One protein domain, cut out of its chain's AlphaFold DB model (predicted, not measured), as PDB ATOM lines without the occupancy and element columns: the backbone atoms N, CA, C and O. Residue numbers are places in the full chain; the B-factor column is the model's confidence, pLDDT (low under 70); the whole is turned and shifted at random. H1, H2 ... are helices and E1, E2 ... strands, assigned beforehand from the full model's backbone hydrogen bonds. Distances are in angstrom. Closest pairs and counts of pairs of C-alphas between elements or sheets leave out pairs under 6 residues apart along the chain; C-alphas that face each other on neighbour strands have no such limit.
ATOM      1  N   GLU A   3      44.477  45.099  13.580       59.78
ATOM      2  CA  GLU A   3      44.760  46.541  13.524       59.78
ATOM      3  C   GLU A   3      45.916  46.866  12.563       59.78
ATOM      4  O   GLU A   3      45.851  47.837  11.820       59.78
ATOM      5  N   GLU A   4      46.930  45.997  12.494       60.84
ATOM      6  CA  GLU A   4      48.069  46.153  11.574       60.84
ATOM      7  C   GLU A   4      47.701  45.940  10.101       60.84
ATOM      8  O   GLU A   4      48.329  46.515   9.218       60.84
ATOM      9  N   HIS A   5      46.666  45.145   9.827       60.41
ATOM     10  CA  HIS A   5      46.172  44.900   8.472       60.41
ATOM     11  C   HIS A   5      44.941  45.753   8.117       60.41
ATOM     12  O   HIS A   5      44.324  45.514   7.082       60.41
ATOM     13  N   SER A   6      44.574  46.741   8.950       62.97
ATOM     14  CA  SER A   6      43.361  47.567   8.780       62.97
ATOM     15  C   SER A   6      42.081  46.741   8.582       62.97
ATOM     16  O   SER A   6      41.166  47.139   7.862       62.97
ATOM     17  N   ILE A   7      42.007  45.568   9.214       66.81
ATOM     18  CA  ILE A   7      40.831  44.704   9.150       66.81
ATOM     19  C   ILE A   7      39.857  45.195  10.225       66.81
ATOM     20  O   ILE A   7      40.231  45.192  11.402       66.81
ATOM     21  N   PRO A   8      38.617  45.590   9.876       67.56
ATOM     22  CA  PRO A   8      37.616  45.977  10.861       67.56
ATOM     23  C   PRO A   8      37.233  44.757  11.709       67.56
ATOM     24  O   PRO A   8      36.370  43.959  11.347       67.56
ATOM     25  N   LEU A   9      37.909  44.600  12.848       73.94
ATOM     26  CA  LEU A   9      37.670  43.534  13.809       73.94
ATOM     27  C   LEU A   9      36.890  44.093  14.996       73.94
ATOM     28  O   LEU A   9      37.398  44.906  15.765       73.94
ATOM     29  N   LYS A  10      35.663  43.607  15.184       74.50
ATOM     30  CA  LYS A  10      34.888  43.863  16.398       74.50
ATOM     31  C   LYS A  10      35.119  42.726  17.385       74.50
ATOM     32  O   LYS A  10      34.606  41.626  17.195       74.50
ATOM     33  N   THR A  11      35.867  42.990  18.446       72.69
ATOM     34  CA  THR A  11      36.017  42.061  19.568       72.69
ATOM     35  C   THR A  11      34.944  42.347  20.616       72.69
ATOM     36  O   THR A  11      34.768  43.478  21.063       72.69
ATOM     37  N   ILE A  12      34.186  41.321  20.998       74.69
ATOM     38  CA  ILE A  12      33.209  41.401  22.089       74.69
ATOM     39  C   ILE A  12      33.687  40.445  23.171       74.69
ATOM     40  O   ILE A  12      33.599  39.229  23.013       74.69
ATOM     41  N   HIS A  13      34.224  40.993  24.258       75.12
ATOM     42  CA  HIS A  13      34.624  40.186  25.402       75.12
ATOM     43  C   HIS A  13      33.415  39.973  26.312       75.12
ATOM     44  O   HIS A  13      32.901  40.911  26.922       75.12
ATOM     45  N   ILE A  14      32.940  38.732  26.373       69.69
ATOM     46  CA  ILE A  14      31.848  38.326  27.255       69.69
ATOM     47  C   ILE A  14      32.458  37.948  28.602       69.69
ATOM     48  O   ILE A  14      33.133  36.932  28.723       69.69
ATOM     49  N   ILE A  15      32.209  38.774  29.613       75.12
ATOM     50  CA  ILE A  15      32.689  38.573  30.992       75.12
ATOM     51  C   ILE A  15      31.543  38.245  31.954       75.12
ATOM     52  O   ILE A  15      31.769  37.671  33.016       75.12
ATOM     53  N   SER A  16      30.305  38.565  31.570       74.69
ATOM     54  CA  SER A  16      29.116  38.368  32.399       74.69
ATOM     55  C   SER A  16      28.173  37.315  31.822       74.69
ATOM     56  O   SER A  16      27.964  37.238  30.611       74.69
ATOM     57  N   ARG A  17      27.521  36.546  32.706       70.75
ATOM     58  CA  ARG A  17      26.492  35.553  32.335       70.75
ATOM     59  C   ARG A  17      25.338  36.163  31.538       70.75
ATOM     60  O   ARG A  17      24.813  35.529  30.635       70.75
ATOM     61  N   GLU A  18      24.972  37.398  31.852       76.75
ATOM     62  CA  GLU A  18      23.890  38.110  31.171       76.75
ATOM     63  C   GLU A  18      24.247  38.452  29.713       76.75
ATOM     64  O   GLU A  18      23.427  38.302  28.808       76.75
ATOM     65  N   GLN A  19      25.510  38.818  29.459       71.56
ATOM     66  CA  GLN A  19      26.017  39.020  28.100       71.56
ATOM     67  C   GLN A  19      26.069  37.700  27.324       71.56
ATOM     68  O   GLN A  19      25.731  37.689  26.143       71.56
ATOM     69  N   ALA A  20      26.435  36.600  27.992       69.50
ATOM     70  CA  ALA A  20      26.443  35.257  27.414       69.50
ATOM     71  C   ALA A  20      25.044  34.774  26.995       69.50
ATOM     72  O   ALA A  20      24.905  34.143  25.954       69.50
ATOM     73  N   GLN A  21      24.000  35.075  27.772       71.56
ATOM     74  CA  GLN A  21      22.630  34.671  27.430       71.56
ATOM     75  C   GLN A  21      22.040  35.450  26.249       71.56
ATOM     76  O   GLN A  21      21.202  34.919  25.528       71.56
ATOM     77  N   ASN A  22      22.483  36.692  26.038       71.94
ATOM     78  CA  ASN A  22      22.024  37.540  24.937       71.94
ATOM     79  C   ASN A  22      22.881  37.415  23.666       71.94
ATOM     80  O   ASN A  22      22.610  38.095  22.675       71.94
ATOM     81  N   THR A  23      23.939  36.598  23.672       67.56
ATOM     82  CA  THR A  23      24.799  36.442  22.493       67.56
ATOM     83  C   THR A  23      24.222  35.386  21.543       67.56
ATOM     84  O   THR A  23      23.751  34.347  21.996       67.56
ATOM     85  N   PRO A  24      24.316  35.575  20.213       66.12
ATOM     86  CA  PRO A  24      23.833  34.596  19.233       66.12
ATOM     87  C   PRO A  24      24.733  33.348  19.123       66.12
ATOM     88  O   PRO A  24      24.528  32.511  18.247       66.12
ATOM     89  N   ALA A  25      25.756  33.227  19.974       61.81
ATOM     90  CA  ALA A  25      26.710  32.130  19.966       61.81
ATOM     91  C   ALA A  25      26.317  31.072  21.010       61.81
ATOM     92  O   ALA A  25      26.145  31.419  22.176       61.81
ATOM     93  N   PRO A  26      26.272  29.775  20.656       63.00
ATOM     94  CA  PRO A  26      26.013  28.701  21.620       63.00
ATOM     95  C   PRO A  26      27.184  28.456  22.593       63.00
ATOM     96  O   PRO A  26      27.090  27.592  23.461       63.00
ATOM     97  N   VAL A  27      28.300  29.180  22.442       61.59
ATOM     98  CA  VAL A  27      29.532  28.992  23.214       61.59
ATOM     99  C   VAL A  27      30.123  30.323  23.658       61.59
ATOM    100  O   VAL A  27      30.266  31.258  22.876       61.59
ATOM    101  N   THR A  28      30.486  30.384  24.939       63.72
ATOM    102  CA  THR A  28      30.945  31.597  25.631       63.72
ATOM    103  C   THR A  28      32.463  31.731  25.700       63.72
ATOM    104  O   THR A  28      32.958  32.722  26.223       63.72
ATOM    105  N   THR A  29      33.209  30.727  25.229       69.31
ATOM    106  CA  THR A  29      34.672  30.681  25.371       69.31
ATOM    107  C   THR A  29      35.361  31.482  24.269       69.31
ATOM    108  O   THR A  29      36.044  32.457  24.551       69.31
ATOM    109  N   TYR A  30      35.156  31.100  23.009       69.38
ATOM    110  CA  TYR A  30      35.607  31.834  21.831       69.38
ATOM    111  C   TYR A  30      34.613  31.556  20.712       69.38
ATOM    112  O   TYR A  30      34.208  30.412  20.523       69.38
ATOM    113  N   ALA A  31      34.213  32.588  19.981       74.12
ATOM    114  CA  ALA A  31      33.373  32.447  18.805       74.12
ATOM    115  C   ALA A  31      33.763  33.522  17.795       74.12
ATOM    116  O   ALA A  31      33.721  34.717  18.086       74.12
ATOM    117  N   LEU A  32      34.182  33.083  16.615       78.69
ATOM    118  CA  LEU A  32      34.473  33.944  15.486       78.69
ATOM    119  C   LEU A  32      33.245  33.976  14.586       78.69
ATOM    120  O   LEU A  32      32.746  32.931  14.165       78.69
ATOM    121  N   PHE A  33      32.800  35.186  14.278       77.31
ATOM    122  CA  PHE A  33      31.740  35.449  13.319       77.31
ATOM    123  C   PHE A  33      32.302  36.295  12.181       77.31
ATOM    124  O   PHE A  33      33.130  37.177  12.416       77.31
ATOM    125  N   LYS A  34      31.840  36.045  10.960       74.38
ATOM    126  CA  LYS A  34      32.133  36.869   9.781       74.38
ATOM    127  C   LYS A  34      30.833  37.083   9.028       74.38
ATOM    128  O   LYS A  34      30.094  36.130   8.829       74.38
ATOM    129  N   ASP A  35      30.548  38.332   8.667       74.88
ATOM    130  CA  ASP A  35      29.321  38.711   7.948       74.88
ATOM    131  C   ASP A  35      28.015  38.238   8.635       74.88
ATOM    132  O   ASP A  35      26.994  38.028   7.993       74.88
ATOM    133  N   GLY A  36      28.036  38.082   9.966       73.75
ATOM    134  CA  GLY A  36      26.894  37.594  10.751       73.75
ATOM    135  C   GLY A  36      26.780  36.068  10.851       73.75
ATOM    136  O   GLY A  36      25.973  35.580  11.640       73.75
ATOM    137  N   GLU A  37      27.616  35.309  10.140       78.31
ATOM    138  CA  GLU A  37      27.641  33.847  10.198       78.31
ATOM    139  C   GLU A  37      28.684  33.329  11.196       78.31
ATOM    140  O   GLU A  37      29.797  33.855  11.308       78.31
ATOM    141  N   PHE A  38      28.323  32.276  11.934       79.25
ATOM    142  CA  PHE A  38      29.234  31.588  12.847       79.25
ATOM    143  C   PHE A  38      30.276  30.801  12.047       79.25
ATOM    144  O   PHE A  38      29.940  29.878  11.309       79.25
ATOM    145  N   LEU A  39      31.550  31.136  12.230       78.62
ATOM    146  CA  LEU A  39      32.661  30.465  11.560       78.62
ATOM    147  C   LEU A  39      33.212  29.322  12.400       78.62
ATOM    148  O   LEU A  39      33.369  28.196  11.931       78.62
ATOM    149  N   THR A  40      33.604  29.631  13.632       78.25
ATOM    150  CA  THR A  40      34.302  28.672  14.482       78.25
ATOM    151  C   THR A  40      34.342  29.132  15.927       78.25
ATOM    152  O   THR A  40      34.353  30.321  16.223       78.25
ATOM    153  N   GLN A  41      34.435  28.159  16.824       76.94
ATOM    154  CA  GLN A  41      34.700  28.364  18.244       76.94
ATOM    155  C   GLN A  41      36.170  28.138  18.634       76.94
ATOM    156  O   GLN A  41      36.539  28.246  19.798       76.94
ATOM    157  N   GLY A  42      37.018  27.764  17.671       75.00
ATOM    158  CA  GLY A  42      38.433  27.509  17.917       75.00
ATOM    159  C   GLY A  42      39.263  28.783  17.819       75.00
ATOM    160  O   GLY A  42      39.076  29.569  16.888       75.00
ATOM    161  N   ILE A  43      40.234  28.943  18.721       77.00
ATOM    162  CA  ILE A  43      41.281  29.963  18.594       77.00
ATOM    163  C   ILE A  43      42.034  29.696  17.284       77.00
ATOM    164  O   ILE A  43      42.595  28.618  17.082       77.00
ATOM    165  N   GLN A  44      41.996  30.656  16.362       71.12
ATOM    166  CA  GLN A  44      42.670  30.537  15.074       71.12
ATOM    167  C   GLN A  44      44.102  31.052  15.178       71.12
ATOM    168  O   GLN A  44      44.355  32.073  15.808       71.12
ATOM    169  N   SER A  45      45.030  30.367  14.514       77.56
ATOM    170  CA  SER A  45      46.362  30.914  14.270       77.56
ATOM    171  C   SER A  45      46.290  32.051  13.254       77.56
ATOM    172  O   SER A  45      45.453  32.033  12.346       77.56
ATOM    173  N   ASP A  46      47.244  32.965  13.343       74.75
ATOM    174  CA  ASP A  46      47.457  34.134  12.489       74.75
ATOM    175  C   ASP A  46      47.148  33.892  10.997       74.75
ATOM    176  O   ASP A  46      46.324  34.574  10.390       74.75
ATOM    177  N   LYS A  47      47.715  32.830  10.409       76.75
ATOM    178  CA  LYS A  47      47.510  32.477   8.989       76.75
ATOM    179  C   LYS A  47      46.061  32.120   8.643       76.75
ATOM    180  O   LYS A  47      45.582  32.454   7.561       76.75
ATOM    181  N   LYS A  48      45.367  31.402   9.533       75.81
ATOM    182  CA  LYS A  48      43.965  31.013   9.314       75.81
ATOM    183  C   LYS A  48      43.056  32.224   9.452       75.81
ATOM    184  O   LYS A  48      42.145  32.374   8.646       75.81
ATOM    185  N   PHE A  49      43.339  33.094  10.419       77.88
ATOM    186  CA  PHE A  49      42.610  34.344  10.593       77.88
ATOM    187  C   PHE A  49      42.732  35.245   9.357       77.88
ATOM    188  O   PHE A  49      41.707  35.660   8.830       77.88
ATOM    189  N   LEU A  50      43.945  35.461   8.831       75.50
ATOM    190  CA  LEU A  50      44.153  36.253   7.608       75.50
ATOM    191  C   LEU A  50      43.385  35.682   6.411       75.50
ATOM    192  O   LEU A  50      42.680  36.416   5.720       75.50
ATOM    193  N   LYS A  51      43.434  34.356   6.222       77.31
ATOM    194  CA  LYS A  51      42.695  33.677   5.150       77.31
ATOM    195  C   LYS A  51      41.176  33.831   5.300       77.31
ATOM    196  O   LYS A  51      40.489  34.038   4.304       77.31
ATOM    197  N   LEU A  52      40.654  33.751   6.526       73.56
ATOM    198  CA  LEU A  52      39.233  33.968   6.819       73.56
ATOM    199  C   LEU A  52      38.823  35.436   6.656       73.56
ATOM    200  O   LEU A  52      37.718  35.710   6.197       73.56
ATOM    201  N   ALA A  53      39.716  36.372   6.974       70.50
ATOM    202  CA  ALA A  53      39.518  37.805   6.786       70.50
ATOM    203  C   ALA A  53      39.639  38.251   5.315       70.50
ATOM    204  O   ALA A  53      39.446  39.427   5.020       70.50
ATOM    205  N   GLY A  54      39.941  37.337   4.385       68.81
ATOM    206  CA  GLY A  54      40.108  37.656   2.966       68.81
ATOM    207  C   GLY A  54      41.434  38.345   2.634       68.81
ATOM    208  O   GLY A  54      41.607  38.819   1.514       68.81
TER     209      GLY A  54
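This is residues 3 to 54 of the 57 residues of the protein "Acetyltransferase" of Bifidobacterium adolescentis (UniProt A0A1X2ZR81). With little regular structure, a small hairpin, E1 and E2, sits between two short helices, H1 and H2, at opposite ends of the length, while unnamed residues 3 to 16 run lengthwise along one side. The 52 printed residues follow H1, E1, E2, H2, a mixed class with only 19 in named elements; the antiparallel sheet's order is E1 - E2. It is only just loose, close to compact, with a radius of gyration of the C-alphas of 11.9 A, and elongated, 32 by 19 by 18 A.

Find C-alpha 17 at (26.492, 35.553, 32.335), where H1, residues 17 to 21, begins. E1 is residues 32 to 34; E2, residues 37 to 40, spans 9.5 A. H2, residues 46 to 52, spans 10.0 A to C-alpha 52 at (39.233, 33.968, 6.819).

In the hairpin, find N 32 and O 40 at 2.8 A, within hydrogen-bond range; the directions differ by 144 degrees. H1 is apart from E2 and H2; E1 and H2 are only just apart, closest 8.2 A. In H1 and H2 every O i to N i+4 pair is within hydrogen-bond range.

The farthest C-alphas, Glu 18 and Lys 47, are 32.9 A apart. The printed part has no cut, and no link is long. Look for pLDDT under 70 at 17 residues, among them 3 to 8 and 23 to 30.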